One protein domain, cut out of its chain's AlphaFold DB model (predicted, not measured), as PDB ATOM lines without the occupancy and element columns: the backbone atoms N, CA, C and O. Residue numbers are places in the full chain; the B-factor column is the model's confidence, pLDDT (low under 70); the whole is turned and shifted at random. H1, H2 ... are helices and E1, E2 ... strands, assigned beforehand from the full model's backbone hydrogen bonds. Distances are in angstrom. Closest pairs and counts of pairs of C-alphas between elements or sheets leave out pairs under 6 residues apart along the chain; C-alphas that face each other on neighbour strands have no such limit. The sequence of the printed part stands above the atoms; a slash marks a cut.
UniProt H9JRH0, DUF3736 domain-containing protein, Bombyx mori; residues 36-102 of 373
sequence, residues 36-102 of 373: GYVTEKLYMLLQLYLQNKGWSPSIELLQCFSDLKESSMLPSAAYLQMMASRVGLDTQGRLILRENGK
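This is residues 36 to 102 of the 373 residues of the protein "DUF3736 domain-containing protein" of Bombyx mori (UniProt H9JRH0). Three short helices stand in a triangle, each close to the other two, and a small two-stranded hairpin, E1 and E2, packs on H1 at the end of the domain away from H2. H3 crosses H1 steeply and leads directly into the hairpin, while residues 66 to 72, at the end of H2 and after it, stick out. The printed part has 67 residues, with three named helices and two named strands in the order H1, H2, H3, E1, E2; the sheet has the order E1 - E2 and is antiparallel, and the class is mostly helix. The whole is compact, with a radius of gyration of the C-alphas of 11.5 A, and spans 32 by 27 by 19 A.

After residues 36 to 39 comes H1, residues 40 to 51, which starts at C-alpha 40 at (202.677, 171.406, 190.272) and is 16.3 A long from first to last C-alpha. H2 is residues 59 to 67, 12.3 A long. H3 is residues 77 to 86, 14.5 A long, beginning at C-alpha 77 at (188.783, 173.548, 200.530). E1 is residues 87 to 89, 7.2 A long. E2 is residues 95 to 97, 6.9 A long, and ends at C-alpha 97 at (196.693, 186.359, 188.914).

H1 and H3 are close but not clearly touching, with the C-alphas of Leu 46 and Ala 84 closest at 6.8 A; they run the same way at a steep tilt of 63 degrees. H1 and H2 are close but not clearly touching, closest at the C-alphas of Tyr 49 and Leu 61, 6.9 A apart. They run opposite ways at a tilt of 35.5 degrees, only just steep. H2 and H3 are close but not clearly touching, closest at the C-alphas of Leu 62 and Ala 77, 6.5 A apart; they run opposite ways at a steep tilt of 54 degrees. The closest C-alphas of H1 and E1 are those of Leu 50 and Gly 88, 6.9 A apart, and those of H1 and E2 are Gln 47 and Leu 95, 6.7 A apart. E1 and E2 form a hairpin, antiparallel at 133 degrees between directions, with N 88 and O 96 at 2.8 A and N 96 and O 88 at 2.9 A, both within hydrogen-bond range. H2 is apart from E1 and E2. In H1, H2 and H3 every O i to N i+4 pair is within hydrogen-bond range.

The two C-alphas farthest apart are those of Lys 69 and Asn 100, 33.4 A. The printed part has no cut and no long link; the links H3 to E1 and E1 to E2 are tight, and H1 to H2 and H2 to H3 are short. The mean pLDDT of the printed part is 79.3, and residues 53 to 75 are under 70.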
ATOM      1  N   GLY A  36     201.856 177.707 201.458       70.75
ATOM      2  CA  GLY A  36     201.639 178.967 200.734       70.75
ATOM      3  C   GLY A  36     202.151 179.003 199.291       70.75
ATOM      4  O   GLY A  36     201.774 179.911 198.553       70.75
ATOM      5  N   TYR A  37     202.942 178.020 198.853       86.50
ATOM      6  CA  TYR A  37     203.409 177.948 197.465       86.50
ATOM      7  C   TYR A  37     202.476 177.123 196.585       86.50
ATOM      8  O   TYR A  37     201.850 176.156 197.024       86.50
ATOM      9  N   VAL A  38     202.407 177.491 195.307       90.56
ATOM     10  CA  VAL A  38     201.686 176.703 194.311       90.56
ATOM     11  C   VAL A  38     202.574 175.550 193.882       90.56
ATOM     12  O   VAL A  38     203.621 175.772 193.287       90.56
ATOM     13  N   THR A  39     202.175 174.323 194.193       90.25
ATOM     14  CA  THR A  39     202.846 173.114 193.700       90.25
ATOM     15  C   THR A  39     202.342 172.751 192.310       90.25
ATOM     16  O   THR A  39     201.254 173.167 191.905       90.25
ATOM     17  N   GLU A  40     203.085 171.918 191.588       89.88
ATOM     18  CA  GLU A  40     202.677 171.406 190.272       89.88
ATOM     19  C   GLU A  40     201.306 170.705 190.320       89.88
ATOM     20  O   GLU A  40     200.436 170.951 189.480       89.88
ATOM     21  N   LYS A  41     201.059 169.900 191.365       85.19
ATOM     22  CA  LYS A  41     199.763 169.233 191.579       85.19
ATOM     23  C   LYS A  41     198.624 170.245 191.739       85.19
ATOM     24  O   LYS A  41     197.574 170.094 191.114       85.19
ATOM     25  N   LEU A  42     198.828 171.273 192.566       87.12
ATOM     26  CA  LEU A  42     197.834 172.321 192.801       87.12
ATOM     27  C   LEU A  42     197.589 173.155 191.539       87.12
ATOM     28  O   LEU A  42     196.443 173.457 191.209       87.12
ATOM     29  N   TYR A  43     198.660 173.482 190.818       91.56
ATOM     30  CA  TYR A  43     198.604 174.200 189.553       91.56
ATOM     31  C   TYR A  43     197.730 173.462 188.534       91.56
ATOM     32  O   TYR A  43     196.784 174.037 187.994       91.56
ATOM     33  N   MET A  44     197.999 172.171 188.313       89.25
ATOM     34  CA  MET A  44     197.261 171.342 187.357       89.25
ATOM     35  C   MET A  44     195.776 171.235 187.723       89.25
ATOM     36  O   MET A  44     194.908 171.304 186.855       89.25
ATOM     37  N   LEU A  45     195.471 171.108 189.014       84.56
ATOM     38  CA  LEU A  45     194.097 171.002 189.485       84.56
ATOM     39  C   LEU A  45     193.315 172.309 189.313       84.56
ATOM     40  O   LEU A  45     192.182 172.286 188.838       84.56
ATOM     41  N   LEU A  46     193.931 173.450 189.637       87.88
ATOM     42  CA  LEU A  46     193.342 174.767 189.380       87.88
ATOM     43  C   LEU A  46     193.132 175.001 187.884       87.88
ATOM     44  O   LEU A  46     192.100 175.540 187.489       87.88
ATOM     45  N   GLN A  47     194.076 174.568 187.048       90.06
ATOM     46  CA  GLN A  47     193.959 174.671 185.599       90.06
ATOM     47  C   GLN A  47     192.773 173.848 185.081       90.06
ATOM     48  O   GLN A  47     191.938 174.380 184.352       90.06
ATOM     49  N   LEU A  48     192.650 172.591 185.513       85.44
ATOM     50  CA  LEU A  48     191.543 171.713 185.136       85.44
ATOM     51  C   LEU A  48     190.191 172.268 185.600       85.44
ATOM     52  O   LEU A  48     189.229 172.277 184.834       85.44
ATOM     53  N   TYR A  49     190.129 172.781 186.828       83.06
ATOM     54  CA  TYR A  49     188.935 173.421 187.368       83.06
ATOM     55  C   TYR A  49     188.521 174.654 186.544       83.06
ATOM     56  O   TYR A  49     187.382 174.752 186.096       83.06
ATOM     57  N   LEU A  50     189.455 175.576 186.285       86.75
ATOM     58  CA  LEU A  50     189.176 176.826 185.569       86.75
ATOM     59  C   LEU A  50     188.877 176.616 184.074       86.75
ATOM     60  O   LEU A  50     188.184 177.437 183.470       86.75
ATOM     61  N   GLN A  51     189.380 175.536 183.466       87.19
ATOM     62  CA  GLN A  51     189.063 175.171 182.081       87.19
ATOM     63  C   GLN A  51     187.619 174.677 181.931       87.19
ATOM     64  O   GLN A  51     186.971 174.950 180.917       87.19
ATOM     65  N   ASN A  52     187.086 173.987 182.939       82.00
ATOM     66  CA  ASN A  52     185.739 173.439 182.894       82.00
ATOM     67  C   ASN A  52     184.711 174.465 183.390       82.00
ATOM     68  O   ASN A  52     184.280 174.446 184.539       82.00
ATOM     69  N   LYS A  53     184.252 175.340 182.484       64.00
ATOM     70  CA  LYS A  53     183.286 176.433 182.756       64.00
ATOM     71  C   LYS A  53     181.910 176.008 183.314       64.00
ATOM     72  O   LYS A  53     181.064 176.870 183.526       64.00
ATOM     73  N   GLY A  54     181.669 174.714 183.523       60.06
ATOM     74  CA  GLY A  54     180.450 174.172 184.130       60.06
ATOM     75  C   GLY A  54     180.608 173.741 185.587       60.06
ATOM     76  O   GLY A  54     179.605 173.393 186.201       60.06
ATOM     77  N   TRP A  55     181.830 173.758 186.133       67.56
ATOM     78  CA  TRP A  55     182.076 173.227 187.467       67.56
ATOM     79  C   TRP A  55     181.606 174.190 188.544       67.56
ATOM     80  O   TRP A  55     182.090 175.322 188.654       67.56
ATOM     81  N   SER A  56     180.692 173.718 189.386       64.06
ATOM     82  CA  SER A  56     180.331 174.410 190.618       64.06
ATOM     83  C   SER A  56     181.590 174.584 191.496       64.06
ATOM     84  O   SER A  56     182.205 173.590 191.893       64.06
ATOM     85  N   PRO A  57     182.013 175.833 191.807       60.97
ATOM     86  CA  PRO A  57     183.301 176.111 192.457       60.97
ATOM     87  C   PRO A  57     183.525 175.422 193.792       60.97
ATOM     88  O   PRO A  57     184.660 175.192 194.194       60.97
ATOM     89  N   SER A  58     182.438 175.135 194.489       62.69
ATOM     90  CA  SER A  58     182.437 174.455 195.767       62.69
ATOM     91  C   SER A  58     182.297 172.946 195.574       62.69
ATOM     92  O   SER A  58     183.198 172.203 195.931       62.69
ATOM     93  N   ILE A  59     181.209 172.458 194.980       67.88
ATOM     94  CA  ILE A  59     180.875 171.025 195.039       67.88
ATOM     95  C   ILE A  59     181.826 170.173 194.188       67.88
ATOM     96  O   ILE A  59     182.407 169.215 194.692       67.88
ATOM     97  N   GLU A  60     182.024 170.522 192.918       68.50
ATOM     98  CA  GLU A  60     182.845 169.712 192.006       68.50
ATOM     99  C   GLU A  60     184.330 169.815 192.314       68.50
ATOM    100  O   GLU A  60     185.053 168.826 192.210       68.50
ATOM    101  N   LEU A  61     184.769 170.983 192.777       66.25
ATOM    102  CA  LEU A  61     186.124 171.168 193.261       66.25
ATOM    103  C   LEU A  61     186.383 170.230 194.453       66.25
ATOM    104  O   LEU A  61     187.280 169.391 194.377       66.25
ATOM    105  N   LEU A  62     185.553 170.289 195.508       67.94
ATOM    106  CA  LEU A  62     185.666 169.404 196.676       67.94
ATOM    107  C   LEU A  62     185.550 167.910 196.317       67.94
ATOM    108  O   LEU A  62     186.236 167.086 196.927       67.94
ATOM    109  N   GLN A  63     184.720 167.551 195.335       68.44
ATOM    110  CA  GLN A  63     184.599 166.173 194.856       68.44
ATOM    111  C   GLN A  63     185.887 165.711 194.164       68.44
ATOM    112  O   GLN A  63     186.424 164.659 194.501       68.44
ATOM    113  N   CYS A  64     186.448 166.541 193.281       63.03
ATOM    114  CA  CYS A  64     187.722 166.271 192.618       63.03
ATOM    115  C   CYS A  64     188.857 166.069 193.637       63.03
ATOM    116  O   CYS A  64     189.704 165.194 193.466       63.03
ATOM    117  N   PHE A  65     188.838 166.841 194.730       65.62
ATOM    118  CA  PHE A  65     189.762 166.702 195.860       65.62
ATOM    119  C   PHE A  65     189.567 165.399 196.641       65.62
ATOM    120  O   PHE A  65     190.544 164.753 197.016       65.62
ATOM    121  N   SER A  66     188.315 165.007 196.871       64.56
ATOM    122  CA  SER A  66     187.966 163.782 197.595       64.56
ATOM    123  C   SER A  66     188.398 162.529 196.827       64.56
ATOM    124  O   SER A  66     188.906 161.579 197.427       64.56
ATOM    125  N   ASP A  67     188.273 162.561 195.499       62.34
ATOM    126  CA  ASP A  67     188.634 161.451 194.613       62.34
ATOM    127  C   ASP A  67     190.154 161.331 194.397       62.34
ATOM    128  O   ASP A  67     190.663 160.230 194.185       62.34
ATOM    129  N   LEU A  68     190.907 162.434 194.525       63.06
ATOM    130  CA  LEU A  68     192.374 162.451 194.420       63.06
ATOM    131  C   LEU A  68     193.102 161.824 195.624       63.06
ATOM    132  O   LEU A  68     194.305 161.607 195.524       63.06
ATOM    133  N   LYS A  69     192.395 161.539 196.733       50.59
ATOM    134  CA  LYS A  69     192.751 160.732 197.930       50.59
ATOM    135  C   LYS A  69     194.243 160.535 198.290       50.59
ATOM    136  O   LYS A  69     194.632 159.497 198.820       50.59
ATOM    137  N   GLU A  70     195.058 161.566 198.106       54.44
ATOM    138  CA  GLU A  70     196.405 161.747 198.660       54.44
ATOM    139  C   GLU A  70     196.339 162.933 199.626       54.44
ATOM    140  O   GLU A  70     196.884 164.015 199.417       54.44
ATOM    141  N   SER A  71     195.562 162.720 200.686       50.53
ATOM    142  CA  SER A  71     195.035 163.705 201.635       50.53
ATOM    143  C   SER A  71     196.070 164.417 202.522       50.53
ATOM    144  O   SER A  71     195.679 165.131 203.437       50.53
ATOM    145  N   SER A  72     197.374 164.257 202.281       52.31
ATOM    146  CA  SER A  72     198.436 164.885 203.084       52.31
ATOM    147  C   SER A  72     199.124 166.081 202.422       52.31
ATOM    148  O   SER A  72     199.961 166.710 203.060       52.31
ATOM    149  N   MET A  73     198.804 166.398 201.163       52.03
ATOM    150  CA  MET A  73     199.555 167.392 200.373       52.03
ATOM    151  C   MET A  73     198.682 168.507 199.778       52.03
ATOM    152  O   MET A  73     199.207 169.381 199.090       52.03
ATOM    153  N   LEU A  74     197.361 168.469 199.983       61.78
ATOM    154  CA  LEU A  74     196.432 169.415 199.362       61.78
ATOM    155  C   LEU A  74     195.899 170.432 200.389       61.78
ATOM    156  O   LEU A  74     195.627 170.047 201.527       61.78
ATOM    157  N   PRO A  75     195.751 171.719 200.013       68.88
ATOM    158  CA  PRO A  75     195.249 172.749 200.919       68.88
ATOM    159  C   PRO A  75     193.791 172.523 201.336       68.88
ATOM    160  O   PRO A  75     193.063 171.738 200.728       68.88
ATOM    161  N   SER A  76     193.328 173.287 202.330       74.81
ATOM    162  CA  SER A  76     191.917 173.277 202.729       74.81
ATOM    163  C   SER A  76     190.997 173.736 201.590       74.81
ATOM    164  O   SER A  76     191.345 174.606 200.788       74.81
ATOM    165  N   ALA A  77     189.777 173.196 201.546       73.38
ATOM    166  CA  ALA A  77     188.783 173.548 200.530       73.38
ATOM    167  C   ALA A  77     188.490 175.061 200.471       73.38
ATOM    168  O   ALA A  77     188.365 175.633 199.389       73.38
ATOM    169  N   ALA A  78     188.453 175.729 201.628       79.38
ATOM    170  CA  ALA A  78     188.263 177.176 201.715       79.38
ATOM    171  C   ALA A  78     189.415 177.960 201.060       79.38
ATOM    172  O   ALA A  78     189.180 178.935 200.346       79.38
ATOM    173  N   TYR A  79     190.660 177.514 201.256       81.00
ATOM    174  CA  TYR A  79     191.826 178.136 200.628       81.00
ATOM    175  C   TYR A  79     191.786 177.994 199.104       81.00
ATOM    176  O   TYR A  79     192.063 178.943 198.376       81.00
ATOM    177  N   LEU A  80     191.364 176.834 198.613       78.06
ATOM    178  CA  LEU A  80     191.255 176.569 197.183       78.06
ATOM    179  C   LEU A  80     190.165 177.405 196.517       78.06
ATOM    180  O   LEU A  80     190.381 177.939 195.432       78.06
ATOM    181  N   GLN A  81     189.026 177.583 197.185       79.56
ATOM    182  CA  GLN A  81     187.970 178.472 196.709       79.56
ATOM    183  C   GLN A  81     188.440 179.937 196.670       79.56
ATOM    184  O   GLN A  81     188.143 180.662 195.714       79.56
ATOM    185  N   MET A  82     189.234 180.366 197.658       86.38
ATOM    186  CA  MET A  82     189.886 181.680 197.653       86.38
ATOM    187  C   MET A  82     190.856 181.823 196.470       86.38
ATOM    188  O   MET A  82     190.785 182.812 195.738       86.38
ATOM    189  N   MET A  83     191.701 180.818 196.218       87.56
ATOM    190  CA  MET A  83     192.608 180.808 195.065       87.56
ATOM    191  C   MET A  83     191.849 180.866 193.739       87.56
ATOM    192  O   MET A  83     192.121 181.735 192.916       87.56
ATOM    193  N   ALA A  84     190.856 179.998 193.544       85.62
ATOM    194  CA  ALA A  84     190.036 179.946 192.334       85.62
ATOM    195  C   ALA A  84     189.324 181.279 192.034       85.62
ATOM    196  O   ALA A  84     189.117 181.633 190.872       85.62
ATOM    197  N   SER A  85     188.999 182.051 193.075       87.81
ATOM    198  CA  SER A  85     188.388 183.378 192.940       87.81
ATOM    199  C   SER A  85     189.380 184.448 192.461       87.81
ATOM    200  O   SER A  85     188.993 185.374 191.749       87.81
ATOM    201  N   ARG A  86     190.666 184.327 192.822       91.75
ATOM    202  CA  ARG A  86     191.728 185.298 192.489       91.75
ATOM    203  C   ARG A  86     192.544 184.919 191.252       91.75
ATOM    204  O   ARG A  86     193.215 185.777 190.683       91.75
ATOM    205  N   VAL A  87     192.488 183.660 190.827       93.25
ATOM    206  CA  VAL A  87     193.288 183.109 189.726       93.25
ATOM    207  C   VAL A  87     192.422 182.888 188.486       93.25
ATOM    208  O   VAL A  87     191.241 182.543 188.568       93.25
ATOM    209  N   GLY A  88     192.988 183.163 187.319       93.19
ATOM    210  CA  GLY A  88     192.376 182.940 186.014       93.19
ATOM    211  C   GLY A  88     193.300 182.148 185.099       93.19
ATOM    212  O   GLY A  88     194.396 181.755 185.493       93.19
ATOM    213  N   LEU A  89     192.844 181.936 183.868       94.81
ATOM    214  CA  LEU A  89     193.649 181.361 182.797       94.81
ATOM    215  C   LEU A  89     193.909 182.422 181.735       94.81
ATOM    216  O   LEU A  89     192.994 183.165 181.374       94.81
ATOM    217  N   ASP A  90     195.141 182.485 181.240       94.31
ATOM    218  CA  ASP A  90     195.456 183.259 180.042       94.31
ATOM    219  C   ASP A  90     195.017 182.526 178.760       94.31
ATOM    220  O   ASP A  90     194.468 181.422 178.791       94.31
ATOM    221  N   THR A  91     195.271 183.138 177.603       92.56
ATOM    222  CA  THR A  91     194.955 182.555 176.288       92.56
ATOM    223  C   THR A  91     195.722 181.265 175.989       92.56
ATOM    224  O   THR A  91     195.293 180.492 175.137       92.56
ATOM    225  N   GLN A  92     196.832 181.012 176.684       93.69
ATOM    226  CA  GLN A  92     197.636 179.794 176.570       93.69
ATOM    227  C   GLN A  92     197.246 178.743 177.623       93.69
ATOM    228  O   GLN A  92     197.873 177.689 177.702       93.69
ATOM    229  N   GLY A  93     196.229 179.017 178.445       92.00
ATOM    230  CA  GLY A  93     195.798 178.138 179.524       92.00
ATOM    231  C   GLY A  93     196.749 178.108 180.722       92.00
ATOM    232  O   GLY A  93     196.703 177.145 181.483       92.00
ATOM    233  N   ARG A  94     197.612 179.114 180.903       95.69
ATOM    234  CA  ARG A  94     198.476 179.256 182.084       95.69
ATOM    235  C   ARG A  94     197.742 179.974 183.205       95.69
ATOM    236  O   ARG A  94     196.942 180.871 182.939       95.69
ATOM    237  N   LEU A  95     198.043 179.616 184.454       95.75
ATOM    238  CA  LEU A  95     197.483 180.325 185.602       95.75
ATOM    239  C   LEU A  95     198.042 181.744 185.662       95.75
ATOM    240  O   LEU A  95     199.256 181.954 185.654       95.75
ATOM    241  N   ILE A  96     197.140 182.711 185.768       96.62
ATOM    242  CA  ILE A  96     197.465 184.123 185.951       96.62
ATOM    243  C   ILE A  96     196.732 184.677 187.164       96.62
ATOM    244  O   ILE A  96     195.593 184.298 187.455       96.62
ATOM    245  N   LEU A  97     197.365 185.607 187.867       95.38
ATOM    246  CA  LEU A  97     196.693 186.359 188.914       95.38
ATOM    247  C   LEU A  97     195.764 187.392 188.263       95.38
ATOM    248  O   LEU A  97     196.213 188.222 187.476       95.38
ATOM    249  N   ARG A  98     194.467 187.362 188.587       94.56
ATOM    250  CA  ARG A  98     193.462 188.230 187.939       94.56
ATOM    251  C   ARG A  98     193.713 189.719 188.163       94.56
ATOM    252  O   ARG A  98     193.348 190.524 187.318       94.56
ATOM    253  N   GLU A  99     194.313 190.071 189.295       93.44
ATOM    254  CA  GLU A  99     194.537 191.458 189.712       93.44
ATOM    255  C   GLU A  99     195.581 192.185 188.854       93.44
ATOM    256  O   GLU A  99     195.382 193.340 188.496       93.44
ATOM    257  N   ASN A 100     196.683 191.517 188.503       93.44
ATOM    258  CA  ASN A 100     197.811 192.139 187.800       93.44
ATOM    259  C   ASN A 100     198.214 191.424 186.498       93.44
ATOM    260  O   ASN A 100     199.141 191.866 185.825       93.44
ATOM    261  N   GLY A 101     197.552 190.319 186.149       94.50
ATOM    262  CA  GLY A 101     197.808 189.543 184.935       94.50
ATOM    263  C   GLY A 101     199.122 188.758 184.928       94.50
ATOM    264  O   GLY A 101     199.449 188.150 183.909       94.50
ATOM    265  N   LYS A 102     199.889 188.745 186.027       96.50
ATOM    266  CA  LYS A 102     201.171 188.034 186.090       96.50
ATOM    267  C   LYS A 102     200.968 186.526 186.132       96.50
ATOM    268  O   LYS A 102     200.009 186.033 186.728       96.50
TER     269      LYS A 102